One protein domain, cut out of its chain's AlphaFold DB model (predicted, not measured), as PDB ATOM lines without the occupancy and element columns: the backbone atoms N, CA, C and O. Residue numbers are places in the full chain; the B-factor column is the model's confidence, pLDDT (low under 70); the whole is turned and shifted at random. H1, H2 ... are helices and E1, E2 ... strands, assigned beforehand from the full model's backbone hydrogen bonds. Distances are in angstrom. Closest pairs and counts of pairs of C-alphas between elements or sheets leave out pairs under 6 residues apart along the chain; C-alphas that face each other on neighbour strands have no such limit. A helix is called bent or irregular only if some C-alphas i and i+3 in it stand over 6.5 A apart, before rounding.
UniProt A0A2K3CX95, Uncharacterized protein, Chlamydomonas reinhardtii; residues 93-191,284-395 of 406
ATOM      1  N   GLN A  93      88.517 227.234 202.583       94.94
ATOM      2  CA  GLN A  93      88.873 228.244 203.565       94.94
ATOM      3  C   GLN A  93      87.622 229.050 203.921       94.94
ATOM      4  O   GLN A  93      87.031 229.713 203.068       94.94
ATOM      5  N   VAL A  94      87.212 228.987 205.187       96.69
ATOM      6  CA  VAL A  94      85.970 229.588 205.689       96.69
ATOM      7  C   VAL A  94      86.304 230.684 206.695       96.69
ATOM      8  O   VAL A  94      86.863 230.406 207.753       96.69
ATOM      9  N   LEU A  95      85.939 231.928 206.394       97.19
ATOM     10  CA  LEU A  95      86.210 233.074 207.257       97.19
ATOM     11  C   LEU A  95      84.981 233.459 208.078       97.19
ATOM     12  O   LEU A  95      83.945 233.800 207.524       97.19
ATOM     13  N   PHE A  96      85.111 233.484 209.399       96.31
ATOM     14  CA  PHE A  96      84.094 233.975 210.326       96.31
ATOM     15  C   PHE A  96      84.370 235.435 210.694       96.31
ATOM     16  O   PHE A  96      85.361 235.738 211.357       96.31
ATOM     17  N   VAL A  97      83.482 236.345 210.299       93.94
ATOM     18  CA  VAL A  97      83.637 237.784 210.531       93.94
ATOM     19  C   VAL A  97      82.682 238.252 211.620       93.94
ATOM     20  O   VAL A  97      81.460 238.127 211.501       93.94
ATOM     21  N   ASP A  98      83.242 238.822 212.685       90.06
ATOM     22  CA  ASP A  98      82.486 239.560 213.697       90.06
ATOM     23  C   ASP A  98      82.944 241.032 213.771       90.06
ATOM     24  O   ASP A  98      83.666 241.538 212.912       90.06
ATOM     25  N   GLN A  99      82.491 241.770 214.785       86.56
ATOM     26  CA  GLN A  99      82.862 243.176 214.936       86.56
ATOM     27  C   GLN A  99      84.313 243.391 215.409       86.56
ATOM     28  O   GLN A  99      84.893 244.416 215.076       86.56
ATOM     29  N   THR A 100      84.898 242.491 216.209       84.69
ATOM     30  CA  THR A 100      86.116 242.785 217.005       84.69
ATOM     31  C   THR A 100      87.223 241.731 216.955       84.69
ATOM     32  O   THR A 100      88.300 241.974 217.493       84.69
ATOM     33  N   ASP A 101      86.958 240.566 216.378       88.06
ATOM     34  CA  ASP A 101      87.753 239.342 216.440       88.06
ATOM     35  C   ASP A 101      88.250 239.002 217.851       88.06
ATOM     36  O   ASP A 101      89.445 238.858 218.098       88.06
ATOM     37  N   THR A 102      87.339 238.899 218.822       82.94
ATOM     38  CA  THR A 102      87.723 238.598 220.218       82.94
ATOM     39  C   THR A 102      87.022 237.384 220.803       82.94
ATOM     40  O   THR A 102      87.658 236.588 221.494       82.94
ATOM     41  N   VAL A 103      85.725 237.222 220.533       83.81
ATOM     42  CA  VAL A 103      84.912 236.177 221.165       83.81
ATOM     43  C   VAL A 103      84.124 235.390 220.135       83.81
ATOM     44  O   VAL A 103      84.430 234.223 219.921       83.81
ATOM     45  N   ARG A 104      83.115 235.996 219.500       87.75
ATOM     46  CA  ARG A 104      82.118 235.251 218.720       87.75
ATOM     47  C   ARG A 104      82.715 234.619 217.470       87.75
ATOM     48  O   ARG A 104      82.525 233.426 217.276       87.75
ATOM     49  N   GLY A 105      83.467 235.381 216.672       90.31
ATOM     50  CA  GLY A 105      84.115 234.861 215.463       90.31
ATOM     51  C   GLY A 105      85.071 233.707 215.777       90.31
ATOM     52  O   GLY A 105      85.027 232.665 215.131       90.31
ATOM     53  N   ARG A 106      85.853 233.839 216.854       91.69
ATOM     54  CA  ARG A 106      86.798 232.812 217.331       91.69
ATOM     55  C   ARG A 106      86.100 231.571 217.868       91.69
ATOM     56  O   ARG A 106      86.536 230.451 217.614       91.69
ATOM     57  N   LEU A 107      85.010 231.770 218.605       92.19
ATOM     58  CA  LEU A 107      84.176 230.691 219.117       92.19
ATOM     59  C   LEU A 107      83.503 229.934 217.964       92.19
ATOM     60  O   LEU A 107      83.513 228.707 217.967       92.19
ATOM     61  N   ALA A 108      82.989 230.650 216.961       94.94
ATOM     62  CA  ALA A 108      82.404 230.072 215.756       94.94
ATOM     63  C   ALA A 108      83.429 229.251 214.963       94.94
ATOM     64  O   ALA A 108      83.164 228.092 214.662       94.94
ATOM     65  N   ALA A 109      84.616 229.812 214.706       95.88
ATOM     66  CA  ALA A 109      85.705 229.124 214.018       95.88
ATOM     67  C   ALA A 109      86.130 227.841 214.753       95.88
ATOM     68  O   ALA A 109      86.250 226.781 214.141       95.88
ATOM     69  N   GLY A 110      86.280 227.909 216.078       95.19
ATOM     70  CA  GLY A 110      86.636 226.753 216.896       95.19
ATOM     71  C   GLY A 110      85.555 225.668 216.956       95.19
ATOM     72  O   GLY A 110      85.867 224.482 216.876       95.19
ATOM     73  N   LEU A 111      84.279 226.054 217.075       95.56
ATOM     74  CA  LEU A 111      83.156 225.110 217.032       95.56
ATOM     75  C   LEU A 111      83.020 224.462 215.655       95.56
ATOM     76  O   LEU A 111      82.774 223.259 215.573       95.56
ATOM     77  N   PHE A 112      83.217 225.239 214.591       96.81
ATOM     78  CA  PHE A 112      83.223 224.739 213.227       96.81
ATOM     79  C   PHE A 112      84.341 223.716 213.012       96.81
ATOM     80  O   PHE A 112      84.049 222.630 212.522       96.81
ATOM     81  N   GLU A 113      85.578 224.006 213.442       95.69
ATOM     82  CA  GLU A 113      86.684 223.040 213.368       95.69
ATOM     83  C   GLU A 113      86.330 221.745 214.098       95.69
ATOM     84  O   GLU A 113      86.417 220.663 213.523       95.69
ATOM     85  N   ARG A 114      85.849 221.850 215.342       94.56
ATOM     86  CA  ARG A 114      85.474 220.681 216.146       94.56
ATOM     87  C   ARG A 114      84.382 219.845 215.471       94.56
ATOM     88  O   ARG A 114      84.431 218.616 215.507       94.56
ATOM     89  N   CYS A 115      83.389 220.494 214.864       94.50
ATOM     90  CA  CYS A 115      82.337 219.804 214.121       94.50
ATOM     91  C   CYS A 115      82.884 219.162 212.838       94.50
ATOM     92  O   CYS A 115      82.529 218.026 212.535       94.50
ATOM     93  N   ALA A 116      83.759 219.843 212.100       94.44
ATOM     94  CA  ALA A 116      84.382 219.304 210.896       94.44
ATOM     95  C   ALA A 116      85.250 218.077 211.210       94.44
ATOM     96  O   ALA A 116      85.097 217.042 210.565       94.44
ATOM     97  N   GLU A 117      86.102 218.153 212.235       93.31
ATOM     98  CA  GLU A 117      86.931 217.037 212.704       93.31
ATOM     99  C   GLU A 117      86.087 215.829 213.117       93.31
ATOM    100  O   GLU A 117      86.373 214.711 212.695       93.31
ATOM    101  N   TRP A 118      85.013 216.051 213.883       93.62
ATOM    102  CA  TRP A 118      84.099 214.985 214.302       93.62
ATOM    103  C   TRP A 118      83.476 214.237 213.115       93.62
ATOM    104  O   TRP A 118      83.299 213.023 213.179       93.62
ATOM    105  N   ASN A 119      83.179 214.946 212.026       91.88
ATOM    106  CA  ASN A 119      82.599 214.367 210.815       91.88
ATOM    107  C   ASN A 119      83.655 213.856 209.812       91.88
ATOM    108  O   ASN A 119      83.283 213.413 208.731       91.88
ATOM    109  N   GLY A 120      84.952 213.905 210.144       90.50
ATOM    110  CA  GLY A 120      86.041 213.435 209.275       90.50
ATOM    111  C   GLY A 120      86.552 214.456 208.248       90.50
ATOM    112  O   GLY A 120      87.406 214.125 207.434       90.50
ATOM    113  N   TYR A 121      86.094 215.709 208.308       91.00
ATOM    114  CA  TYR A 121      86.425 216.778 207.352       91.00
ATOM    115  C   TYR A 121      87.410 217.822 207.900       91.00
ATOM    116  O   TYR A 121      87.614 218.866 207.283       91.00
ATOM    117  N   GLY A 122      88.074 217.556 209.030       88.81
ATOM    118  CA  GLY A 122      89.019 218.499 209.655       88.81
ATOM    119  C   GLY A 122      90.246 218.860 208.801       88.81
ATOM    120  O   GLY A 122      90.884 219.878 209.040       88.81
ATOM    121  N   ARG A 123      90.579 218.052 207.783       87.12
ATOM    122  CA  ARG A 123      91.644 218.351 206.802       87.12
ATOM    123  C   ARG A 123      91.128 219.006 205.513       87.12
ATOM    124  O   ARG A 123      91.927 219.418 204.686       87.12
ATOM    125  N   ALA A 124      89.812 219.082 205.333       90.94
ATOM    126  CA  ALA A 124      89.183 219.660 204.147       90.94
ATOM    127  C   ALA A 124      88.560 221.032 204.440       90.94
ATOM    128  O   ALA A 124      88.446 221.857 203.541       90.94
ATOM    129  N   LEU A 125      88.160 221.289 205.686       94.25
ATOM    130  CA  LEU A 125      87.488 222.513 206.105       94.25
ATOM    131  C   LEU A 125      88.387 223.313 207.051       94.25
ATOM    132  O   LEU A 125      88.601 222.915 208.193       94.25
ATOM    133  N   TYR A 126      88.879 224.459 206.584       94.56
ATOM    134  CA  TYR A 126      89.808 225.317 207.315       94.56
ATOM    135  C   TYR A 126      89.130 226.612 207.756       94.56
ATOM    136  O   TYR A 126      88.951 227.521 206.942       94.56
ATOM    137  N   PRO A 127      88.747 226.730 209.037       96.44
ATOM    138  CA  PRO A 127      88.176 227.960 209.545       96.44
ATOM    139  C   PRO A 127      89.241 229.004 209.882       96.44
ATOM    140  O   PRO A 127      90.332 228.700 210.367       96.44
ATOM    141  N   TRP A 128      88.853 230.262 209.731       96.19
ATOM    142  CA  TRP A 128      89.559 231.422 210.251       96.19
ATOM    143  C   TRP A 128      88.565 232.423 210.832       96.19
ATOM    144  O   TRP A 128      87.370 232.322 210.572       96.19
ATOM    145  N   SER A 129      89.024 233.405 211.607       94.62
ATOM    146  CA  SER A 129      88.164 234.530 211.991       94.62
ATOM    147  C   SER A 129      88.837 235.882 211.792       94.62
ATOM    148  O   SER A 129      90.064 235.968 211.768       94.62
ATOM    149  N   ALA A 130      88.036 236.925 211.627       94.12
ATOM    150  CA  ALA A 130      88.483 238.307 211.494       94.12
ATOM    151  C   ALA A 130      87.415 239.266 212.040       94.12
ATOM    152  O   ALA A 130      86.276 238.875 212.317       94.12
ATOM    153  N   GLY A 131      87.798 240.525 212.230       91.19
ATOM    154  CA  GLY A 131      86.957 241.559 212.817       91.19
ATOM    155  C   GLY A 131      86.891 242.792 211.928       91.19
ATOM    156  O   GLY A 131      87.903 243.205 211.373       91.19
ATOM    157  N   LEU A 132      85.727 243.435 211.828       89.38
ATOM    158  CA  LEU A 132      85.613 244.716 211.110       89.38
ATOM    159  C   LEU A 132      86.340 245.873 211.818       89.38
ATOM    160  O   LEU A 132      86.791 246.819 211.181       89.38
ATOM    161  N   ALA A 133      86.435 245.814 213.144       84.94
ATOM    162  CA  ALA A 133      87.152 246.764 213.986       84.94
ATOM    163  C   ALA A 133      87.888 245.985 215.094       84.94
ATOM    164  O   ALA A 133      87.403 245.915 216.232       84.94
ATOM    165  N   PRO A 134      89.017 245.328 214.765       80.44
ATOM    166  CA  PRO A 134      89.676 244.394 215.667       80.44
ATOM    167  C   PRO A 134      90.134 245.070 216.959       80.44
ATOM    168  O   PRO A 134      90.629 246.196 216.954       80.44
ATOM    169  N   GLY A 135      89.996 244.360 218.079       66.81
ATOM    170  CA  GLY A 135      90.515 244.827 219.365       66.81
ATOM    171  C   GLY A 135      89.826 246.088 219.890       66.81
ATOM    172  O   GLY A 135      90.519 247.019 220.299       66.81
ATOM    173  N   GLY A 136      88.483 246.096 219.889       62.31
ATOM    174  CA  GLY A 136      87.627 247.159 220.441       62.31
ATOM    175  C   GLY A 136      88.058 247.693 221.825       62.31
ATOM    176  O   GLY A 136      88.974 247.149 222.443       62.31
ATOM    177  N   PRO A 137      87.426 248.773 222.332       52.19
ATOM    178  CA  PRO A 137      87.949 249.591 223.431       52.19
ATOM    179  C   PRO A 137      88.531 248.736 224.561       52.19
ATOM    180  O   PRO A 137      87.828 247.905 225.132       52.19
ATOM    181  N   ARG A 138      89.837 248.917 224.825       48.97
ATOM    182  CA  ARG A 138      90.621 248.138 225.796       48.97
ATOM    183  C   ARG A 138      89.905 248.121 227.141       48.97
ATOM    184  O   ARG A 138      89.979 249.078 227.906       48.97
ATOM    185  N   ASP A 139      89.210 247.027 227.411       54.50
ATOM    186  CA  ASP A 139      88.476 246.866 228.650       54.50
ATOM    187  C   ASP A 139      89.462 246.543 229.778       54.50
ATOM    188  O   ASP A 139      90.304 245.650 229.661       54.50
ATOM    189  N   ILE A 140      89.345 247.264 230.891       49.69
ATOM    190  CA  ILE A 140      90.162 247.100 232.102       49.69
ATOM    191  C   ILE A 140      90.044 245.658 232.648       49.69
ATOM    192  O   ILE A 140      90.943 245.164 233.325       49.69
ATOM    193  N   HIS A 141      88.982 244.937 232.274       56.78
ATOM    194  CA  HIS A 141      88.728 243.543 232.646       56.78
ATOM    195  C   HIS A 141      89.191 242.507 231.604       56.78
ATOM    196  O   HIS A 141      88.810 241.338 231.705       56.78
ATOM    197  N   ALA A 142      90.006 242.887 230.612       64.50
ATOM    198  CA  ALA A 142      90.408 242.010 229.505       64.50
ATOM    199  C   ALA A 142      91.033 240.674 229.958       64.50
ATOM    200  O   ALA A 142      90.730 239.633 229.380       64.50
ATOM    201  N   ILE A 143      91.841 240.670 231.025       66.06
ATOM    202  CA  ILE A 143      92.496 239.448 231.535       66.06
ATOM    203  C   ILE A 143      91.478 238.500 232.192       66.06
ATOM    204  O   ILE A 143      91.493 237.290 231.945       66.06
ATOM    205  N   SER A 144      90.564 239.038 233.004       67.81
ATOM    206  CA  SER A 144      89.504 238.256 233.654       67.81
ATOM    207  C   SER A 144      88.520 237.690 232.628       67.81
ATOM    208  O   SER A 144      88.153 236.518 232.716       67.81
ATOM    209  N   LYS A 145      88.164 238.485 231.608       71.50
ATOM    210  CA  LYS A 145      87.342 238.045 230.471       71.50
ATOM    211  C   LYS A 145      88.033 236.938 229.684       71.50
ATOM    212  O   LYS A 145      87.424 235.898 229.465       71.50
ATOM    213  N   LEU A 146      89.312 237.100 229.343       74.69
ATOM    214  CA  LEU A 146      90.085 236.061 228.659       74.69
ATOM    215  C   LEU A 146      90.133 234.764 229.477       74.69
ATOM    216  O   LEU A 146      89.922 233.692 228.929       74.69
ATOM    217  N   THR A 147      90.334 234.840 230.793       75.94
ATOM    218  CA  THR A 147      90.361 233.646 231.656       75.94
ATOM    219  C   THR A 147      89.009 232.929 231.690       75.94
ATOM    220  O   THR A 147      88.959 231.701 231.608       75.94
ATOM    221  N   ALA A 148      87.907 233.678 231.796       75.06
ATOM    222  CA  ALA A 148      86.558 233.118 231.746       75.06
ATOM    223  C   ALA A 148      86.267 232.471 230.381       75.06
ATOM    224  O   ALA A 148      85.795 231.335 230.328       75.06
ATOM    225  N   LEU A 149      86.640 233.145 229.290       77.75
ATOM    226  CA  LEU A 149      86.522 232.632 227.926       77.75
ATOM    227  C   LEU A 149      87.336 231.358 227.724       77.75
ATOM    228  O   LEU A 149      86.815 230.387 227.195       77.75
ATOM    229  N   MET A 150      88.580 231.320 228.202       81.88
ATOM    230  CA  MET A 150      89.437 230.138 228.114       81.88
ATOM    231  C   MET A 150      88.846 228.941 228.862       81.88
ATOM    232  O   MET A 150      88.927 227.812 228.377       81.88
ATOM    233  N   ARG A 151      88.203 229.165 230.016       80.94
ATOM    234  CA  ARG A 151      87.479 228.104 230.736       80.94
ATOM    235  C   ARG A 151      86.276 227.600 229.936       80.94
ATOM    236  O   ARG A 151      86.129 226.388 229.792       80.94
ATOM    237  N   GLY A 152      85.469 228.506 229.380       81.38
ATOM    238  CA  GLY A 152      84.342 228.155 228.511       81.38
ATOM    239  C   GLY A 152      84.790 227.390 227.263       81.38
ATOM    240  O   GLY A 152      84.299 226.300 226.994       81.38
ATOM    241  N   ALA A 153      85.809 227.885 226.565       84.19
ATOM    242  CA  ALA A 153      86.407 227.235 225.402       84.19
ATOM    243  C   ALA A 153      86.946 225.835 225.725       84.19
ATOM    244  O   ALA A 153      86.705 224.902 224.967       84.19
ATOM    245  N   THR A 154      87.596 225.663 226.883       86.44
ATOM    246  CA  THR A 154      88.077 224.348 227.340       86.44
ATOM    247  C   THR A 154      86.917 223.384 227.561       86.44
ATOM    248  O   THR A 154      87.004 222.230 227.150       86.44
ATOM    249  N   SER A 155      85.809 223.843 228.157       86.25
ATOM    250  CA  SER A 155      84.613 223.001 228.287       86.25
ATOM    251  C   SER A 155      84.013 222.631 226.932       86.25
ATOM    252  O   SER A 155      83.478 221.543 226.795       86.25
ATOM    253  N   LEU A 156      84.166 223.476 225.915       89.56
ATOM    254  CA  LEU A 156      83.744 223.207 224.542       89.56
ATOM    255  C   LEU A 156      84.822 222.490 223.714       89.56
ATOM    256  O   LEU A 156      84.646 222.367 222.505       89.56
ATOM    257  N   GLU A 157      85.911 222.025 224.334       91.62
ATOM    258  CA  GLU A 157      87.079 221.411 223.677       91.62
ATOM    259  C   GLU A 157      87.588 222.212 222.464       91.62
ATOM    260  O   GLU A 157      88.103 221.656 221.499       91.62
ATOM    261  N   ILE A 158      87.443 223.537 222.508       92.50
ATOM    262  CA  ILE A 158      87.956 224.434 221.476       92.50
ATOM    263  C   ILE A 158      89.424 224.700 221.762       92.50
ATOM    264  O   ILE A 158      89.818 225.006 222.892       92.50
ATOM    265  N   LEU A 159      90.241 224.624 220.715       87.88
ATOM    266  CA  LEU A 159      91.673 224.826 220.839       87.88
ATOM    267  C   LEU A 159      91.992 226.249 221.340       87.88
ATOM    268  O   LEU A 159      91.543 227.233 220.744       87.88
ATOM    269  N   PRO A 160      92.846 226.392 222.374       84.88
ATOM    270  CA  PRO A 160      93.283 227.685 222.908       84.88
ATOM    271  C   PRO A 160      93.792 228.687 221.867       84.88
ATOM    272  O   PRO A 160      93.661 229.897 222.059       84.88
ATOM    273  N   ARG A 161      94.354 228.191 220.755       89.19
ATOM    274  CA  ARG A 161      94.975 229.003 219.700       89.19
ATOM    275  C   ARG A 161      94.047 230.068 219.116       89.19
ATOM    276  O   ARG A 161      94.513 231.156 218.789       89.19
ATOM    277  N   TYR A 162      92.743 229.789 219.051       88.69
ATOM    278  CA  TYR A 162      91.754 230.748 218.559       88.69
ATOM    279  C   TYR A 162      91.678 231.996 219.434       88.69
ATOM    280  O   TYR A 162      91.469 233.089 218.925       88.69
ATOM    281  N   PHE A 163      91.902 231.862 220.741       85.94
ATOM    282  CA  PHE A 163      91.795 232.962 221.697       85.94
ATOM    283  C   PHE A 163      93.137 233.633 221.994       85.94
ATOM    284  O   PHE A 163      93.152 234.797 222.378       85.94
ATOM    285  N   THR A 164      94.262 232.946 221.782       84.81
ATOM    286  CA  THR A 164      95.601 233.507 222.030       84.81
ATOM    287  C   THR A 164      96.175 234.293 220.853       84.81
ATOM    288  O   THR A 164      97.143 235.026 221.039       84.81
ATOM    289  N   ARG A 165      95.623 234.140 219.644       86.44
ATOM    290  CA  ARG A 165      96.086 234.886 218.467       86.44
ATOM    291  C   ARG A 165      95.752 236.388 218.577       86.44
ATOM    292  O   ARG A 165      94.727 236.729 219.183       86.44
ATOM    293  N   PRO A 166      96.565 237.293 218.006       87.12
ATOM    294  CA  PRO A 166      96.222 238.713 217.912       87.12
ATOM    295  C   PRO A 166      94.895 238.927 217.163       87.12
ATOM    296  O   PRO A 166      94.580 238.127 216.287       87.12
ATOM    297  N   PRO A 167      94.081 239.937 217.519       88.31
ATOM    298  CA  PRO A 167      92.916 240.318 216.724       88.31
ATOM    299  C   PRO A 167      93.320 240.744 215.311       88.31
ATOM    300  O   PRO A 167      94.216 241.575 215.164       88.31
ATOM    301  N   GLU A 168      92.650 240.196 214.301       91.31
ATOM    302  CA  GLU A 168      92.915 240.488 212.887       91.31
ATOM    303  C   GLU A 168      91.774 241.295 212.260       91.31
ATOM    304  O   GLU A 168      90.596 241.062 212.554       91.31
ATOM    305  N   ALA A 169      92.133 242.268 211.421       92.19
ATOM    306  CA  ALA A 169      91.175 243.057 210.655       92.19
ATOM    307  C   ALA A 169      90.711 242.262 209.435       92.19
ATOM    308  O   ALA A 169      91.516 241.580 208.812       92.19
ATOM    309  N   PHE A 170      89.433 242.384 209.090       94.25
ATOM    310  CA  PHE A 170      88.950 241.966 207.781       94.25
ATOM    311  C   PHE A 170      89.452 242.941 206.710       94.25
ATOM    312  O   PHE A 170      89.232 244.151 206.831       94.25
ATOM    313  N   GLU A 171      90.066 242.410 205.659       93.69
ATOM    314  CA  GLU A 171      90.501 243.156 204.478       93.69
ATOM    315  C   GLU A 171      89.726 242.672 203.238       93.69
ATOM    316  O   GLU A 171      89.270 241.532 203.184       93.69
ATOM    317  N   LEU A 172      89.530 243.522 202.224       92.25
ATOM    318  CA  LEU A 172      88.769 243.114 201.031       92.25
ATOM    319  C   LEU A 172      89.500 242.025 200.234       92.25
ATOM    320  O   LEU A 172      88.855 241.173 199.627       92.25
ATOM    321  N   GLU A 173      90.827 242.001 200.310       93.88
ATOM    322  CA  GLU A 173      91.709 240.977 199.758       93.88
ATOM    323  C   GLU A 173      91.434 239.584 200.347       93.88
ATOM    324  O   GLU A 173      91.759 238.563 199.734       93.88
ATOM    325  N   ASP A 174      90.805 239.503 201.523       93.81
ATOM    326  CA  ASP A 174      90.390 238.227 202.098       93.81
ATOM    327  C   ASP A 174      89.307 237.549 201.240       93.81
ATOM    328  O   ASP A 174      89.230 236.322 201.202       93.81
ATOM    329  N   LEU A 175      88.525 238.301 200.461       92.69
ATOM    330  CA  LEU A 175      87.525 237.730 199.550       92.69
ATOM    331  C   LEU A 175      88.140 236.847 198.452       92.69
ATOM    332  O   LEU A 175      87.457 235.959 197.929       92.69
ATOM    333  N   ASP A 176      89.414 237.053 198.122       92.00
ATOM    334  CA  ASP A 176      90.163 236.214 197.181       92.00
ATOM    335  C   ASP A 176      90.783 234.993 197.858       92.00
ATOM    336  O   ASP A 176      90.922 233.930 197.249       92.00
ATOM    337  N   ARG A 177      91.149 235.130 199.135       92.25
ATOM    338  CA  ARG A 177      91.772 234.058 199.916       92.25
ATOM    339  C   ARG A 177      90.739 233.002 200.292       92.25
ATOM    340  O   ARG A 177      90.958 231.814 200.037       92.25
ATOM    341  N   TYR A 178      89.599 233.436 200.825       94.56
ATOM    342  CA  TYR A 178      88.573 232.560 201.384       94.56
ATOM    343  C   TYR A 178      87.508 232.152 200.350       94.56
ATOM    344  O   TYR A 178      87.117 232.915 199.460       94.56
ATOM    345  N   ASP A 179      87.029 230.912 200.466       93.69
ATOM    346  CA  ASP A 179      85.948 230.371 199.632       93.69
ATOM    347  C   ASP A 179      84.579 230.852 200.111       93.69
ATOM    348  O   ASP A 179      83.675 231.060 199.301       93.69
ATOM    349  N   LEU A 180      84.438 231.042 201.426       94.19
ATOM    350  CA  LEU A 180      83.200 231.461 202.069       94.19
ATOM    351  C   LEU A 180      83.492 232.458 203.192       94.19
ATOM    352  O   LEU A 180      84.375 232.223 204.018       94.19
ATOM    353  N   VAL A 181      82.717 233.541 203.249       95.56
ATOM    354  CA  VAL A 181      82.813 234.560 204.301       95.56
ATOM    355  C   VAL A 181      81.488 234.635 205.050       95.56
ATOM    356  O   VAL A 181      80.433 234.888 204.475       95.56
ATOM    357  N   LEU A 182      81.540 234.402 206.355       95.12
ATOM    358  CA  LEU A 182      80.387 234.246 207.224       95.12
ATOM    359  C   LEU A 182      80.296 235.406 208.203       95.12
ATOM    360  O   LEU A 182      81.077 235.498 209.149       95.12
ATOM    361  N   ALA A 183      79.307 236.267 208.006       93.19
ATOM    362  CA  ALA A 183      78.962 237.307 208.958       93.19
ATOM    363  C   ALA A 183      78.159 236.719 210.126       93.19
ATOM    364  O   ALA A 183      77.197 235.971 209.923       93.19
ATOM    365  N   LEU A 184      78.530 237.085 211.355       89.50
ATOM    366  CA  LEU A 184      77.821 236.633 212.557       89.50
ATOM    367  C   LEU A 184      76.580 237.475 212.910       89.50
ATOM    368  O   LEU A 184      75.721 236.980 213.638       89.50
ATOM    369  N   ASP A 185      76.467 238.699 212.375       83.19
ATOM    370  CA  ASP A 185      75.365 239.631 212.654       83.19
ATOM    371  C   ASP A 185      74.765 240.243 211.378       83.19
ATOM    372  O   ASP A 185      75.492 240.745 210.512       83.19
ATOM    373  N   ARG A 186      73.429 240.301 211.331       64.19
ATOM    374  CA  ARG A 186      72.602 241.013 210.346       64.19
ATOM    375  C   ARG A 186      72.048 242.343 210.860       64.19
ATOM    376  O   ARG A 186      71.675 243.176 210.042       64.19
ATOM    377  N   SER A 187      72.029 242.594 212.171       48.72
ATOM    378  CA  SER A 187      71.660 243.898 212.743       48.72
ATOM    379  C   SER A 187      72.765 244.449 213.646       48.72
ATOM    380  O   SER A 187      73.336 243.744 214.475       48.72
ATOM    381  N   GLY A 188      73.104 245.728 213.473       47.34
ATOM    382  CA  GLY A 188      74.040 246.437 214.343       47.34
ATOM    383  C   GLY A 188      73.395 246.744 215.691       47.34
ATOM    384  O   GLY A 188      73.132 247.904 215.992       47.34
ATOM    385  N   THR A 189      73.080 245.729 216.497       42.88
ATOM    386  CA  THR A 189      72.603 245.981 217.859       42.88
ATOM    387  C   THR A 189      73.796 246.347 218.745       42.88
ATOM    388  O   THR A 189      74.782 245.607 218.817       42.88
ATOM    389  N   PRO A 190      73.775 247.521 219.399       42.12
ATOM    390  CA  PRO A 190      74.828 247.898 220.326       42.12
ATOM    391  C   PRO A 190      74.870 246.883 221.467       42.12
ATOM    392  O   PRO A 190      73.852 246.614 222.105       42.12
ATOM    393  N   SER A 191      76.064 246.398 221.790       41.09
ATOM    394  CA  SER A 191      76.388 245.581 222.967       41.09
ATOM    395  C   SER A 191      76.210 246.330 224.306       41.09
ATOM    396  O   SER A 191      76.989 246.166 225.238       41.09
ATOM    397  N   ARG A 284      76.491 249.715 211.674       57.81
ATOM    398  CA  ARG A 284      76.114 248.834 210.564       57.81
ATOM    399  C   ARG A 284      76.251 247.396 211.026       57.81
ATOM    400  O   ARG A 284      77.187 247.072 211.754       57.81
ATOM    401  N   SER A 285      75.315 246.547 210.622       79.75
ATOM    402  CA  SER A 285      75.486 245.111 210.807       79.75
ATOM    403  C   SER A 285      76.757 244.627 210.117       79.75
ATOM    404  O   SER A 285      77.180 245.217 209.120       79.75
ATOM    405  N   VAL A 286      77.367 243.554 210.627       87.50
ATOM    406  CA  VAL A 286      78.589 243.003 210.021       87.50
ATOM    407  C   VAL A 286      78.324 242.631 208.564       87.50
ATOM    408  O   VAL A 286      79.096 242.984 207.678       87.50
ATOM    409  N   HIS A 287      77.181 242.000 208.303       90.06
ATOM    410  CA  HIS A 287      76.776 241.621 206.959       90.06
ATOM    411  C   HIS A 287      76.569 242.823 206.023       90.06
ATOM    412  O   HIS A 287      77.123 242.844 204.926       90.06
ATOM    413  N   GLU A 288      75.823 243.858 206.428       88.56
ATOM    414  CA  GLU A 288      75.642 245.051 205.583       88.56
ATOM    415  C   GLU A 288      76.935 245.842 205.407       88.56
ATOM    416  O   GLU A 288      77.124 246.466 204.366       88.56
ATOM    417  N   ALA A 289      77.825 245.838 206.401       88.75
ATOM    418  CA  ALA A 289      79.131 246.468 206.284       88.75
ATOM    419  C   ALA A 289      79.986 245.760 205.225       88.75
ATOM    420  O   ALA A 289      80.521 246.435 204.351       88.75
ATOM    421  N   LEU A 290      80.038 244.424 205.240       91.31
ATOM    422  CA  LEU A 290      80.736 243.634 204.219       91.31
ATOM    423  C   LEU A 290      80.152 243.874 202.821       91.31
ATOM    424  O   LEU A 290      80.885 244.241 201.904       91.31
ATOM    425  N   HIS A 291      78.830 243.756 202.666       91.56
ATOM    426  CA  HIS A 291      78.157 244.047 201.395       91.56
ATOM    427  C   HIS A 291      78.384 245.499 200.949       91.56
ATOM    428  O   HIS A 291      78.577 245.764 199.765       91.56
ATOM    429  N   GLY A 292      78.383 246.450 201.883       90.56
ATOM    430  CA  GLY A 292      78.658 247.857 201.615       90.56
ATOM    431  C   GLY A 292      80.072 248.088 201.090       90.56
ATOM    432  O   GLY A 292      80.232 248.821 200.117       90.56
ATOM    433  N   SER A 293      81.076 247.438 201.683       91.00
ATOM    434  CA  SER A 293      82.467 247.505 201.224       91.00
ATOM    435  C   SER A 293      82.636 246.890 199.834       91.00
ATOM    436  O   SER A 293      83.236 247.516 198.967       91.00
ATOM    437  N   ILE A 294      82.023 245.728 199.572       93.25
ATOM    438  CA  ILE A 294      82.052 245.093 198.241       93.25
ATOM    439  C   ILE A 294      81.374 245.989 197.200       93.25
ATOM    440  O   ILE A 294      81.895 246.170 196.107       93.25
ATOM    441  N   ALA A 295      80.219 246.572 197.527       92.62
ATOM    442  CA  ALA A 295      79.488 247.449 196.615       92.62
ATOM    443  C   ALA A 295      80.211 248.771 196.318       92.62
ATOM    444  O   ALA A 295      79.912 249.393 195.298       92.62
ATOM    445  N   ALA A 296      81.073 249.225 197.231       92.19
ATOM    446  CA  ALA A 296      81.863 250.438 197.071       92.19
ATOM    447  C   ALA A 296      83.107 250.200 196.205       92.19
ATOM    448  O   ALA A 296      83.421 251.050 195.377       92.19
ATOM    449  N   GLU A 297      83.771 249.057 196.380       93.38
ATOM    450  CA  GLU A 297      84.979 248.696 195.628       93.38
ATOM    451  C   GLU A 297      84.646 248.191 194.217       93.38
ATOM    452  O   GLU A 297      85.243 248.617 193.230       93.38
ATOM    453  N   TYR A 298      83.642 247.315 194.106       92.69
ATOM    454  CA  TYR A 298      83.287 246.659 192.852       92.69
ATOM    455  C   TYR A 298      82.014 247.271 192.244       92.69
ATOM    456  O   TYR A 298      80.935 247.222 192.856       92.69
ATOM    457  N   PRO A 299      82.079 247.819 191.013       91.81
ATOM    458  CA  PRO A 299      80.894 248.315 190.323       91.81
ATOM    459  C   PRO A 299      79.913 247.168 190.009       91.81
ATOM    460  O   PRO A 299      80.306 246.001 189.993       91.81
ATOM    461  N   PRO A 300      78.623 247.464 189.754       94.00
ATOM    462  CA  PRO A 300      77.655 246.452 189.330       94.00
ATOM    463  C   PRO A 300      78.164 245.649 188.126       94.00
ATOM    464  O   PRO A 300      78.467 246.223 187.081       94.00
ATOM    465  N   GLY A 301      78.265 244.331 188.288       93.06
ATOM    466  CA  GLY A 301      78.880 243.440 187.313       93.06
ATOM    467  C   GLY A 301      79.111 242.035 187.881       93.06
ATOM    468  O   GLY A 301      78.833 241.797 189.059       93.06
ATOM    469  N   PRO A 302      79.637 241.109 187.059       91.75
ATOM    470  CA  PRO A 302      79.800 239.706 187.438       91.75
ATOM    471  C   PRO A 302      80.734 239.516 188.639       91.75
ATOM    472  O   PRO A 302      80.455 238.673 189.488       91.75
ATOM    473  N   ASP A 303      81.789 240.325 188.756       90.62
ATOM    474  CA  ASP A 303      82.753 240.233 189.862       90.62
ATOM    475  C   ASP A 303      82.110 240.625 191.194       90.62
ATOM    476  O   ASP A 303      82.250 239.931 192.201       90.62
ATOM    477  N   ARG A 304      81.314 241.702 191.192       92.81
ATOM    478  CA  ARG A 304      80.527 242.090 192.364       92.81
ATOM    479  C   ARG A 304      79.568 240.971 192.754       92.81
ATOM    480  O   ARG A 304      79.510 240.623 193.926       92.81
ATOM    481  N   ASP A 305      78.831 240.406 191.801       91.00
ATOM    482  CA  ASP A 305      77.875 239.331 192.084       91.00
ATOM    483  C   ASP A 305      78.574 238.078 192.631       91.00
ATOM    484  O   ASP A 305      78.067 237.448 193.559       91.00
ATOM    485  N   TYR A 306      79.765 237.762 192.115       90.75
ATOM    486  CA  TYR A 306      80.610 236.679 192.609       90.75
ATOM    487  C   TYR A 306      80.997 236.880 194.082       90.75
ATOM    488  O   TYR A 306      80.738 236.003 194.909       90.75
ATOM    489  N   TYR A 307      81.543 238.045 194.450       92.06
ATOM    490  CA  TYR A 307      81.922 238.318 195.841       92.06
ATOM    491  C   TYR A 307      80.715 238.457 196.773       92.06
ATOM    492  O   TYR A 307      80.764 238.007 197.917       92.06
ATOM    493  N   MET A 308      79.604 239.018 196.290       91.50
ATOM    494  CA  MET A 308      78.359 239.112 197.056       91.50
ATOM    495  C   MET A 308      77.775 237.733 197.380       91.50
ATOM    496  O   MET A 308      77.199 237.564 198.447       91.50
ATOM    497  N   GLN A 309      77.933 236.742 196.494       90.69
ATOM    498  CA  GLN A 309      77.496 235.363 196.744       90.69
ATOM    499  C   GLN A 309      78.395 234.615 197.739       90.69
ATOM    500  O   GLN A 309      77.929 233.668 198.372       90.69
ATOM    501  N   LYS A 310      79.663 235.024 197.901       91.12
ATOM    502  CA  LYS A 310      80.572 234.449 198.908       91.12
ATOM    503  C   LYS A 310      80.240 234.878 200.334       91.12
ATOM    504  O   LYS A 310      80.583 234.159 201.274       91.12
ATOM    505  N   VAL A 311      79.635 236.053 200.509       92.56
ATOM    506  CA  VAL A 311      79.273 236.576 201.829       92.56
ATOM    507  C   VAL A 311      77.898 236.053 202.221       92.56
ATOM    508  O   VAL A 311      76.917 236.232 201.508       92.56
ATOM    509  N   CYS A 312      77.823 235.382 203.365       91.38
ATOM    510  CA  CYS A 312      76.592 234.810 203.898       91.38
ATOM    511  C   CYS A 312      76.467 235.093 205.394       91.38
ATOM    512  O   CYS A 312      77.456 235.284 206.100       91.38
ATOM    513  N   LEU A 313      75.242 235.070 205.912       91.44
ATOM    514  CA  LEU A 313      75.013 235.027 207.355       91.44
ATOM    515  C   LEU A 313      75.204 233.604 207.867       91.44
ATOM    516  O   LEU A 313      74.682 232.652 207.286       91.44
ATOM    517  N   LEU A 314      75.881 233.460 209.006       92.31
ATOM    518  CA  LEU A 314      76.020 232.159 209.662       92.31
ATOM    519  C   LEU A 314      74.649 231.567 210.043       92.31
ATOM    520  O   LEU A 314      74.422 230.368 209.893       92.31
ATOM    521  N   THR A 315      73.703 232.408 210.467       90.12
ATOM    522  CA  THR A 315      72.352 231.985 210.867       90.12
ATOM    523  C   THR A 315      71.481 231.504 209.703       90.12
ATOM    524  O   THR A 315      70.498 230.802 209.938       90.12
ATOM    525  N   THR A 316      71.859 231.766 208.444       89.12
ATOM    526  CA  THR A 316      71.188 231.184 207.264       89.12
ATOM    527  C   THR A 316      71.213 229.652 207.305       89.12
ATOM    528  O   THR A 316      70.276 229.000 206.842       89.12
ATOM    529  N   PHE A 317      72.249 229.064 207.908       90.62
ATOM    530  CA  PHE A 317      72.418 227.614 207.984       90.62
ATOM    531  C   PHE A 317      71.656 226.966 209.146       90.62
ATOM    532  O   PHE A 317      71.508 225.749 209.152       90.62
ATOM    533  N   SER A 318      71.098 227.730 210.093       88.62
ATOM    534  CA  SER A 318      70.410 227.200 211.289       88.62
ATOM    535  C   SER A 318      69.232 226.263 210.991       88.62
ATOM    536  O   SER A 318      68.827 225.471 211.845       88.62
ATOM    537  N   HIS A 319      68.669 226.349 209.785       87.75
ATOM    538  CA  HIS A 319      67.544 225.529 209.332       87.75
ATOM    539  C   HIS A 319      67.930 224.469 208.297       87.75
ATOM    540  O   HIS A 319      67.041 223.780 207.801       87.75
ATOM    541  N   TYR A 320      69.219 224.334 207.970       89.62
ATOM    542  CA  TYR A 320      69.683 223.358 206.988       89.62
ATOM    543  C   TYR A 320      69.377 221.924 207.443       89.62
ATOM    544  O   TYR A 320      68.843 221.133 206.670       89.62
ATOM    545  N   GLU A 321      69.624 221.615 208.722       89.62
ATOM    546  CA  GLU A 321      69.350 220.295 209.291       89.62
ATOM    547  C   GLU A 321      68.106 220.233 210.188       89.62
ATOM    548  O   GLU A 321      67.693 221.182 210.876       89.62
ATOM    549  N   SER A 322      67.514 219.039 210.210       88.69
ATOM    550  CA  SER A 322      66.367 218.734 211.063       88.69
ATOM    551  C   SER A 322      66.775 218.552 212.525       88.69
ATOM    552  O   SER A 322      67.890 218.133 212.848       88.69
ATOM    553  N   ASP A 323      65.825 218.790 213.431       88.75
ATOM    554  CA  ASP A 323      66.050 218.633 214.868       88.75
ATOM    555  C   ASP A 323      66.500 217.216 215.216       88.75
ATOM    556  O   ASP A 323      67.402 217.024 216.029       88.75
ATOM    557  N   ALA A 324      65.924 216.214 214.548       87.12
ATOM    558  CA  ALA A 324      66.248 214.808 214.753       87.12
ATOM    559  C   ALA A 324      67.703 214.466 214.390       87.12
ATOM    560  O   ALA A 324      68.291 213.583 215.014       87.12
ATOM    561  N   VAL A 325      68.293 215.152 213.403       88.62
ATOM    562  CA  VAL A 325      69.690 214.937 212.990       88.62
ATOM    563  C   VAL A 325      70.648 215.594 213.980       88.62
ATOM    564  O   VAL A 325      71.555 214.931 214.481       88.62
ATOM    565  N   LEU A 326      70.394 216.851 214.355       87.62
ATOM    566  CA  LEU A 326      71.212 217.609 215.314       87.62
ATOM    567  C   LEU A 326      71.201 216.997 216.728       87.62
ATOM    568  O   LEU A 326      72.160 217.098 217.495       87.62
ATOM    569  N   THR A 327      70.105 216.326 217.079       88.25
ATOM    570  CA  THR A 327      69.906 215.692 218.387       88.25
ATOM    571  C   THR A 327      70.234 214.200 218.416       88.25
ATOM    572  O   THR A 327      70.126 213.571 219.482       88.25
ATOM    573  N   ARG A 328      70.623 213.619 217.276       89.19
ATOM    574  CA  ARG A 328      70.968 212.202 217.165       89.19
ATOM    575  C   ARG A 328      72.165 211.873 218.058       89.19
ATOM    576  O   ARG A 328      73.063 212.683 218.256       89.19
ATOM    577  N   ARG A 329      72.178 210.654 218.597       87.25
ATOM    578  CA  ARG A 329      73.303 210.091 219.356       87.25
ATOM    579  C   ARG A 329      73.851 208.862 218.633       87.25
ATOM    580  O   ARG A 329      73.106 208.191 217.924       87.25
ATOM    581  N   GLY A 330      75.125 208.553 218.861       85.38
ATOM    582  CA  GLY A 330      75.806 207.380 218.302       85.38
ATOM    583  C   GLY A 330      76.950 207.749 217.360       85.38
ATOM    584  O   GLY A 330      77.266 208.923 217.201       85.38
ATOM    585  N   GLY A 331      77.567 206.738 216.741       82.69
ATOM    586  CA  GLY A 331      78.739 206.921 215.868       82.69
ATOM    587  C   GLY A 331      78.465 207.705 214.580       82.69
ATOM    588  O   GLY A 331      79.385 208.276 214.021       82.69
ATOM    589  N   PHE A 332      77.202 207.782 214.151       84.44
ATOM    590  CA  PHE A 332      76.758 208.552 212.979       84.44
ATOM    591  C   PHE A 332      76.029 209.850 213.366       84.44
ATOM    592  O   PHE A 332      75.188 210.349 212.617       84.44
ATOM    593  N   ALA A 333      76.233 210.342 214.591       91.06
ATOM    594  CA  ALA A 333      75.694 211.632 215.001       91.06
ATOM    595  C   ALA A 333      76.493 212.763 214.344       91.06
ATOM    596  O   ALA A 333      77.715 212.689 214.294       91.06
ATOM    597  N   LEU A 334      75.810 213.827 213.913       91.62
ATOM    598  CA  LEU A 334      76.455 215.015 213.335       91.62
ATOM    599  C   LEU A 334      77.322 215.768 214.358       91.62
ATOM    600  O   LEU A 334      78.302 216.416 214.001       91.62
ATOM    601  N   LEU A 335      76.935 215.698 215.632       93.44
ATOM    602  CA  LEU A 335      77.562 216.417 216.732       93.44
ATOM    603  C   LEU A 335      78.154 215.447 217.763       93.44
ATOM    604  O   LEU A 335      77.514 214.437 218.086       93.44
ATOM    605  N   PRO A 336      79.295 215.799 218.387       92.38
ATOM    606  CA  PRO A 336      79.745 215.161 219.614       92.38
ATOM    607  C   PRO A 336      78.639 215.167 220.676       92.38
ATOM    608  O   PRO A 336      77.883 216.136 220.809       92.38
ATOM    609  N   ALA A 337      78.579 214.112 221.494       90.44
ATOM    610  CA  ALA A 337      77.528 213.941 222.502       90.44
ATOM    611  C   ALA A 337      77.395 215.148 223.449       90.44
ATOM    612  O   ALA A 337      76.284 215.511 223.829       90.44
ATOM    613  N   GLN A 338      78.520 215.786 223.781       91.69
ATOM    614  CA  GLN A 338      78.564 216.990 224.603       91.69
ATOM    615  C   GLN A 338      77.882 218.189 223.929       91.69
ATOM    616  O   GLN A 338      77.057 218.847 224.556       91.69
ATOM    617  N   LEU A 339      78.186 218.466 222.658       92.25
ATOM    618  CA  LEU A 339      77.591 219.594 221.933       92.25
ATOM    619  C   LEU A 339      76.099 219.363 221.680       92.25
ATOM    620  O   LEU A 339      75.293 220.271 221.854       92.25
ATOM    621  N   SER A 340      75.713 218.122 221.362       91.19
ATOM    622  CA  SER A 340      74.301 217.746 221.234       91.19
ATOM    623  C   SER A 340      73.541 217.901 222.558       91.19
ATOM    624  O   SER A 340      72.372 218.279 222.557       91.19
ATOM    625  N   TYR A 341      74.190 217.639 223.698       90.06
ATOM    626  CA  TYR A 341      73.609 217.868 225.023       90.06
ATOM    627  C   TYR A 341      73.387 219.360 225.299       90.06
ATOM    628  O   TYR A 341      72.274 219.751 225.641       90.06
ATOM    629  N   LEU A 342      74.406 220.194 225.069       89.06
ATOM    630  CA  LEU A 342      74.307 221.648 225.245       89.06
ATOM    631  C   LEU A 342      73.229 222.268 224.350       89.06
ATOM    632  O   LEU A 342      72.504 223.150 224.789       89.06
ATOM    633  N   LEU A 343      73.063 221.771 223.125       88.25
ATOM    634  CA  LEU A 343      72.029 222.258 222.214       88.25
ATOM    635  C   LEU A 343      70.600 221.869 222.647       88.25
ATOM    636  O   LEU A 343      69.643 222.586 222.358       88.25
ATOM    637  N   LYS A 344      70.435 220.728 223.330       85.69
ATOM    638  CA  LYS A 344      69.130 220.268 223.842       85.69
ATOM    639  C   LYS A 344      68.714 220.995 225.108       85.69
ATOM    640  O   LYS A 344      67.573 221.439 225.201       85.69
ATOM    641  N   ASP A 345      69.639 221.079 226.056       83.00
ATOM    642  CA  ASP A 345      69.343 221.484 227.430       83.00
ATOM    643  C   ASP A 345      69.751 222.944 227.702       83.00
ATOM    644  O   ASP A 345      69.321 223.534 228.694       83.00
ATOM    645  N   GLY A 346      70.559 223.552 226.829       74.38
ATOM    646  CA  GLY A 346      71.048 224.921 226.974       74.38
ATOM    647  C   GLY A 346      70.029 225.977 226.550       74.38
ATOM    648  O   GLY A 346      69.326 225.816 225.557       74.38
ATOM    649  N   ALA A 347      69.963 227.075 227.311       71.25
ATOM    650  CA  ALA A 347      69.327 228.351 226.949       71.25
ATOM    651  C   ALA A 347      67.942 228.285 226.257       71.25
ATOM    652  O   ALA A 347      67.660 229.048 225.334       71.25
ATOM    653  N   GLY A 348      67.052 227.398 226.715       73.00
ATOM    654  CA  GLY A 348      65.700 227.241 226.149       73.00
ATOM    655  C   GLY A 348      65.597 226.202 225.024       73.00
ATOM    656  O   GLY A 348      64.532 226.036 224.429       73.00
ATOM    657  N   GLY A 349      66.685 225.479 224.767       84.06
ATOM    658  CA  GLY A 349      66.774 224.337 223.875       84.06
ATOM    659  C   GLY A 349      66.866 224.697 222.396       84.06
ATOM    660  O   GLY A 349      67.049 225.848 221.983       84.06
ATOM    661  N   LEU A 350      66.712 223.667 221.569       85.19
ATOM    662  CA  LEU A 350      66.895 223.759 220.124       85.19
ATOM    663  C   LEU A 350      65.918 224.737 219.451       85.19
ATOM    664  O   LEU A 350      66.310 225.463 218.540       85.19
ATOM    665  N   ALA A 351      64.670 224.797 219.923       85.38
ATOM    666  CA  ALA A 351      63.664 225.718 219.395       85.38
ATOM    667  C   ALA A 351      64.048 227.188 219.633       85.38
ATOM    668  O   ALA A 351      63.910 228.009 218.729       85.38
ATOM    669  N   ALA A 352      64.579 227.507 220.820       85.31
ATOM    670  CA  ALA A 352      65.076 228.847 221.122       85.31
ATOM    671  C   ALA A 352      66.287 229.194 220.246       85.31
ATOM    672  O   ALA A 352      66.335 230.279 219.677       85.31
ATOM    673  N   SER A 353      67.208 228.242 220.059       85.25
ATOM    674  CA  SER A 353      68.394 228.421 219.209       85.25
ATOM    675  C   SER A 353      68.031 228.648 217.736       85.25
ATOM    676  O   SER A 353      68.630 229.493 217.079       85.25
ATOM    677  N   LYS A 354      67.013 227.948 217.218       86.00
ATOM    678  CA  LYS A 354      66.499 228.135 215.849       86.00
ATOM    679  C   LYS A 354      65.768 229.462 215.641       86.00
ATOM    680  O   LYS A 354      65.655 229.906 214.507       86.00
ATOM    681  N   ALA A 355      65.267 230.085 216.706       85.06
ATOM    682  CA  ALA A 355      64.630 231.398 216.632       85.06
ATOM    683  C   ALA A 355      65.645 232.559 216.603       85.06
ATOM    684  O   ALA A 355      65.252 233.707 216.395       85.06
ATOM    685  N   VAL A 356      66.936 232.282 216.819       82.56
ATOM    686  CA  VAL A 356      67.993 233.298 216.812       82.56
ATOM    687  C   VAL A 356      68.258 233.764 215.380       82.56
ATOM    688  O   VAL A 356      68.749 233.007 214.546       82.56
ATOM    689  N   VAL A 357      67.951 235.033 215.113       76.69
ATOM    690  CA  VAL A 357      68.214 235.687 213.820       76.69
ATOM    691  C   VAL A 357      69.642 236.234 213.757       76.69
ATOM    692  O   VAL A 357      70.326 236.042 212.752       76.69
ATOM    693  N   ASP A 358      70.088 236.857 214.849       80.50
ATOM    694  CA  ASP A 358      71.415 237.451 215.026       80.50
ATOM    695  C   ASP A 358      72.066 236.874 216.275       80.50
ATOM    696  O   ASP A 358      71.408 236.775 217.309       80.50
ATOM    697  N   ILE A 359      73.343 236.494 216.198       80.25
ATOM    698  CA  ILE A 359      74.048 235.860 217.317       80.25
ATOM    699  C   ILE A 359      74.597 236.964 218.224       80.25
ATOM    700  O   ILE A 359      75.648 237.524 217.915       80.25
ATOM    701  N   PRO A 360      73.956 237.290 219.362       73.88
ATOM    702  CA  PRO A 360      74.321 238.473 220.132       73.88
ATOM    703  C   PRO A 360      75.728 238.352 220.729       73.88
ATOM    704  O   PRO A 360      76.239 237.260 220.978       73.88
ATOM    705  N   SER A 361      76.369 239.489 221.001       74.38
ATOM    706  CA  SER A 361      77.578 239.500 221.833       74.38
ATOM    707  C   SER A 361      77.192 239.237 223.288       74.38
ATOM    708  O   SER A 361      76.378 239.992 223.818       74.38
ATOM    709  N   PRO A 362      77.757 238.214 223.958       72.81
ATOM    710  CA  PRO A 362      77.421 237.952 225.349       72.81
ATOM    711  C   PRO A 362      77.994 239.060 226.238       72.81
ATOM    712  O   PRO A 362      79.207 239.301 226.239       72.81
ATOM    713  N   ASP A 363      77.145 239.716 227.029       74.00
ATOM    714  CA  ASP A 363      77.604 240.631 228.069       74.00
ATOM    715  C   ASP A 363      77.953 239.840 229.332       74.00
ATOM    716  O   ASP A 363      77.139 239.633 230.233       74.00
ATOM    717  N   LEU A 364      79.213 239.413 229.409       71.25
ATOM    718  CA  LEU A 364      79.746 238.664 230.550       71.25
ATOM    719  C   LEU A 364      79.821 239.483 231.851       71.25
ATOM    720  O   LEU A 364      80.157 238.923 232.893       71.25
ATOM    721  N   SER A 365      79.570 240.796 231.804       70.94
ATOM    722  CA  SER A 365      79.534 241.653 232.995       70.94
ATOM    723  C   SER A 365      78.140 241.772 233.617       70.94
ATOM    724  O   SER A 365      78.017 242.163 234.778       70.94
ATOM    725  N   SER A 366      77.098 241.394 232.871       75.44
ATOM    726  CA  SER A 366      75.714 241.374 233.336       75.44
ATOM    727  C   SER A 366      75.465 240.226 234.329       75.44
ATOM    728  O   SER A 366      76.060 239.154 234.183       75.44
ATOM    729  N   PRO A 367      74.541 240.382 235.304       75.44
ATOM    730  CA  PRO A 367      74.079 239.265 236.137       75.44
ATOM    731  C   PRO A 367      73.505 238.099 235.312       75.44
ATOM    732  O   PRO A 367      73.610 236.950 235.734       75.44
ATOM    733  N   ASP A 368      72.979 238.380 234.116       81.44
ATOM    734  CA  ASP A 368      72.456 237.375 233.181       81.44
ATOM    735  C   ASP A 368      73.523 236.862 232.193       81.44
ATOM    736  O   ASP A 368      73.215 236.093 231.280       81.44
ATOM    737  N   GLY A 369      74.790 237.264 232.351       77.75
ATOM    738  CA  GLY A 369      75.864 236.986 231.394       77.75
ATOM    739  C   GLY A 369      76.110 235.496 231.146       77.75
ATOM    740  O   GLY A 369      76.430 235.105 230.026       77.75
ATOM    741  N   ALA A 370      75.892 234.643 232.152       80.88
ATOM    742  CA  ALA A 370      75.982 233.190 231.992       80.88
ATOM    743  C   ALA A 370      74.872 232.634 231.083       80.88
ATOM    744  O   ALA A 370      75.148 231.831 230.199       80.88
ATOM    745  N   ALA A 371      73.629 233.094 231.248       83.44
ATOM    746  CA  ALA A 371      72.520 232.669 230.393       83.44
ATOM    747  C   ALA A 371      72.696 233.175 228.952       83.44
ATOM    748  O   ALA A 371      72.433 232.442 228.001       83.44
ATOM    749  N   GLN A 372      73.197 234.404 228.789       82.38
ATOM    750  CA  GLN A 372      73.543 234.954 227.476       82.38
ATOM    751  C   GLN A 372      74.665 234.155 226.803       82.38
ATOM    752  O   GLN A 372      74.587 233.878 225.610       82.38
ATOM    753  N   TRP A 373      75.690 233.753 227.560       85.25
ATOM    754  CA  TRP A 373      76.764 232.896 227.062       85.25
ATOM    755  C   TRP A 373      76.233 231.558 226.544       85.25
ATOM    756  O   TRP A 373      76.518 231.196 225.405       85.25
ATOM    757  N   GLU A 374      75.415 230.861 227.335       87.50
ATOM    758  CA  GLU A 374      74.810 229.589 226.923       87.50
ATOM    759  C   GLU A 374      73.946 229.749 225.662       87.50
ATOM    760  O   GLU A 374      74.013 228.915 224.761       87.50
ATOM    761  N   ALA A 375      73.187 230.847 225.545       86.31
ATOM    762  CA  ALA A 375      72.379 231.134 224.358       86.31
ATOM    763  C   ALA A 375      73.237 231.328 223.100       86.31
ATOM    764  O   ALA A 375      72.934 230.775 222.043       86.31
ATOM    765  N   VAL A 376      74.337 232.078 223.220       88.06
ATOM    766  CA  VAL A 376      75.288 232.309 222.123       88.06
ATOM    767  C   VAL A 376      75.973 231.010 221.712       88.06
ATOM    768  O   VAL A 376      76.066 230.715 220.522       88.06
ATOM    769  N   VAL A 377      76.418 230.211 222.682       90.69
ATOM    770  CA  VAL A 377      77.036 228.905 222.431       90.69
ATOM    771  C   VAL A 377      76.058 227.973 221.717       90.69
ATOM    772  O   VAL A 377      76.430 227.379 220.709       90.69
ATOM    773  N   ALA A 378      74.807 227.876 222.173       91.00
ATOM    774  CA  ALA A 378      73.802 227.017 221.553       91.00
ATOM    775  C   ALA A 378      73.483 227.442 220.106       91.00
ATOM    776  O   ALA A 378      73.486 226.601 219.203       91.00
ATOM    777  N   ALA A 379      73.307 228.746 219.856       91.06
ATOM    778  CA  ALA A 379      73.092 229.282 218.511       91.06
ATOM    779  C   ALA A 379      74.286 229.018 217.575       91.06
ATOM    780  O   ALA A 379      74.103 228.647 216.412       91.06
ATOM    781  N   LEU A 380      75.514 229.156 218.082       93.25
ATOM    782  CA  LEU A 380      76.725 228.872 217.315       93.25
ATOM    783  C   LEU A 380      76.895 227.382 217.030       93.25
ATOM    784  O   LEU A 380      77.214 227.038 215.896       93.25
ATOM    785  N   ILE A 381      76.651 226.495 218.002       93.94
ATOM    786  CA  ILE A 381      76.684 225.038 217.788       93.94
ATOM    787  C   ILE A 381      75.697 224.661 216.683       93.94
ATOM    788  O   ILE A 381      76.074 223.975 215.737       93.94
ATOM    789  N   LEU A 382      74.454 225.142 216.775       93.56
ATOM    790  CA  LEU A 382      73.421 224.893 215.774       93.56
ATOM    791  C   LEU A 382      73.871 225.327 214.376       93.56
ATOM    792  O   LEU A 382      73.816 224.537 213.431       93.56
ATOM    793  N   SER A 383      74.314 226.578 214.253       93.56
ATOM    794  CA  SER A 383      74.641 227.177 212.959       93.56
ATOM    795  C   SER A 383      75.889 226.543 212.343       93.56
ATOM    796  O   SER A 383      75.889 226.199 211.166       93.56
ATOM    797  N   THR A 384      76.943 226.330 213.139       95.00
ATOM    798  CA  THR A 384      78.207 225.743 212.663       95.00
ATOM    799  C   THR A 384      78.069 224.266 212.314       95.00
ATOM    800  O   THR A 384      78.592 223.849 211.287       95.00
ATOM    801  N   ALA A 385      77.321 223.477 213.091       94.81
ATOM    802  CA  ALA A 385      77.074 222.071 212.767       94.81
ATOM    803  C   ALA A 385      76.276 221.918 211.471       94.81
ATOM    804  O   ALA A 385      76.601 221.086 210.623       94.81
ATOM    805  N   SER A 386      75.251 222.752 211.308       94.56
ATOM    806  CA  SER A 386      74.414 222.756 210.111       94.56
ATOM    807  C   SER A 386      75.194 223.234 208.883       94.56
ATOM    808  O   SER A 386      75.059 222.656 207.811       94.56
ATOM    809  N   LEU A 387      76.075 224.225 209.050       95.12
ATOM    810  CA  LEU A 387      77.014 224.655 208.016       95.12
ATOM    811  C   LEU A 387      77.989 223.535 207.623       95.12
ATOM    812  O   LEU A 387      78.171 223.295 206.436       95.12
ATOM    813  N   VAL A 388      78.607 222.841 208.586       95.19
ATOM    814  CA  VAL A 388      79.499 221.706 208.288       95.19
ATOM    815  C   VAL A 388      78.748 220.664 207.475       95.19
ATOM    816  O   VAL A 388      79.248 220.226 206.447       95.19
ATOM    817  N   LYS A 389      77.525 220.315 207.881       94.12
ATOM    818  CA  LYS A 389      76.712 219.342 207.156       94.12
ATOM    819  C   LYS A 389      76.384 219.796 205.732       94.12
ATOM    820  O   LYS A 389      76.511 219.000 204.811       94.12
ATOM    821  N   TYR A 390      76.055 221.071 205.542       94.31
ATOM    822  CA  TYR A 390      75.880 221.657 204.215       94.31
ATOM    823  C   TYR A 390      77.141 221.535 203.348       94.31
ATOM    824  O   TYR A 390      77.054 221.119 202.196       94.31
ATOM    825  N   LEU A 391      78.319 221.848 203.895       93.56
ATOM    826  CA  LEU A 391      79.574 221.736 203.150       93.56
ATOM    827  C   LEU A 391      79.898 220.277 202.812       93.56
ATOM    828  O   LEU A 391      80.321 219.994 201.699       93.56
ATOM    829  N   VAL A 392      79.648 219.353 203.740       90.88
ATOM    830  CA  VAL A 392      79.804 217.910 203.520       90.88
ATOM    831  C   VAL A 392      78.882 217.408 202.412       90.88
ATOM    832  O   VAL A 392      79.324 216.660 201.551       90.88
ATOM    833  N   ASP A 393      77.625 217.847 202.385       90.56
ATOM    834  CA  ASP A 393      76.690 217.473 201.319       90.56
ATOM    835  C   ASP A 393      77.057 218.103 199.969       90.56
ATOM    836  O   ASP A 393      76.726 217.560 198.918       90.56
ATOM    837  N   ALA A 394      77.743 219.247 199.990       89.88
ATOM    838  CA  ALA A 394      78.281 219.896 198.803       89.88
ATOM    839  C   ALA A 394      79.615 219.286 198.330       89.88
ATOM    840  O   ALA A 394      80.153 219.748 197.322       89.88
ATOM    841  N   TYR A 395      80.174 218.305 199.049       86.88
ATOM    842  CA  TYR A 395      81.430 217.651 198.692       86.88
ATOM    843  C   TYR A 395      81.240 216.770 197.441       86.88
ATOM    844  O   TYR A 395      80.404 215.865 197.469       86.88
TER     845      TYR A 395
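What this domain is: This is residues 93 to 191 and 284 to 395 of the 406 residues of an uncharacterized protein of Chlamydomonas reinhardtii (UniProt A0A2K3CX95). A small sheet of four parallel strands has H1 over one face and H5 over the other; the long helix H11 crosses H1, and the shorter helices H7, H9 and H10 pack on H11. H5 and H6 form a helical hairpin, far from H11. The printed part has 211 residues with eleven named helices and four named strands, in the order E1 H1 E2 H2 H3 H4 E3 H5 H6 E4 H7 H8 H9 H10 H11, a mixed class of helices and strands. The sheet's order is E2, E1, E3, E4. The whole is compact, with a radius of gyration of the C-alphas of 16.6 A and spans of 48 by 45 by 30 A.

Where its parts are: The strands are E1, residues 93 to 98, from C-alpha 93 at (88.873, 228.244, 203.565); E2, 125 to 131, 20.2 A long; E3, 180 to 183; and E4, 311 to 313. The helices are H1, 104 to 118, 20.8 A; H2, 142 to 155, 19.9 A; H3, 161 to 164; H4, 174 to 177; H5, 286 to 297, 16.7 A; H6, 302 to 310; H7, 314 to 319; H8, 323 to 326; H9, 337 to 345; H10, 349 to 354; and H11, 369 to 393, 35.9 A, ending at C-alpha 393 (76.690, 217.473, 201.319). H7 is irregular: C-alphas 316 and 319 are 7.0 A apart.

How they stand to each other: N 96 and O 128 are 2.8 A apart between E1 and E2, N 182 and O 95 2.7 A between E3 and E1, N 183 and O 312 2.8 A between E3 and E4. E1, H1 and E2 form a strand-helix-strand unit, two parallel neighbour strands with a helix between, its crossover right-handed. The sheet and the helices on its two faces make three layers: H1 is on one face at a height over the sheet of 8.4 A, and H5 is on the opposite face at a height over the sheet of 10.4 A. H4, H6 and H7 only graze the sheet. H5 touches H6, His 291 to Met 308, C-alphas 6.6 A apart. H11, the hub, touches H1 at a steep tilt of 47 degrees, closest C-alphas Phe 112 and Thr 384, 5.1 A. It also touches H7, H9 and H10, and only just H8, with 3 pairs of C-alphas within 8 A. H3 touches H1; H2 and H11 are near each other. Every O i to N i+4 pair is within hydrogen-bond range in H1, H2, H5, H6, H9, H10 and H11; H7 has 0 of 2, but 2 of 3 O i to N i+3 pairs; H3, H4 and H8 are too short for an i+4 pair.

The domain as a whole: The C-alphas farthest apart, Pro 299 and Gly 330, are 49.8 A apart. Residues 192 to 283 are cut out, with 12.8 A between C-alphas 191 and 284. The link H10 to H11, residues 355 to 368, is long. Mean pLDDT of the printed part is 85.9; residues 135 to 144, 186 to 191 and 284 are under 70.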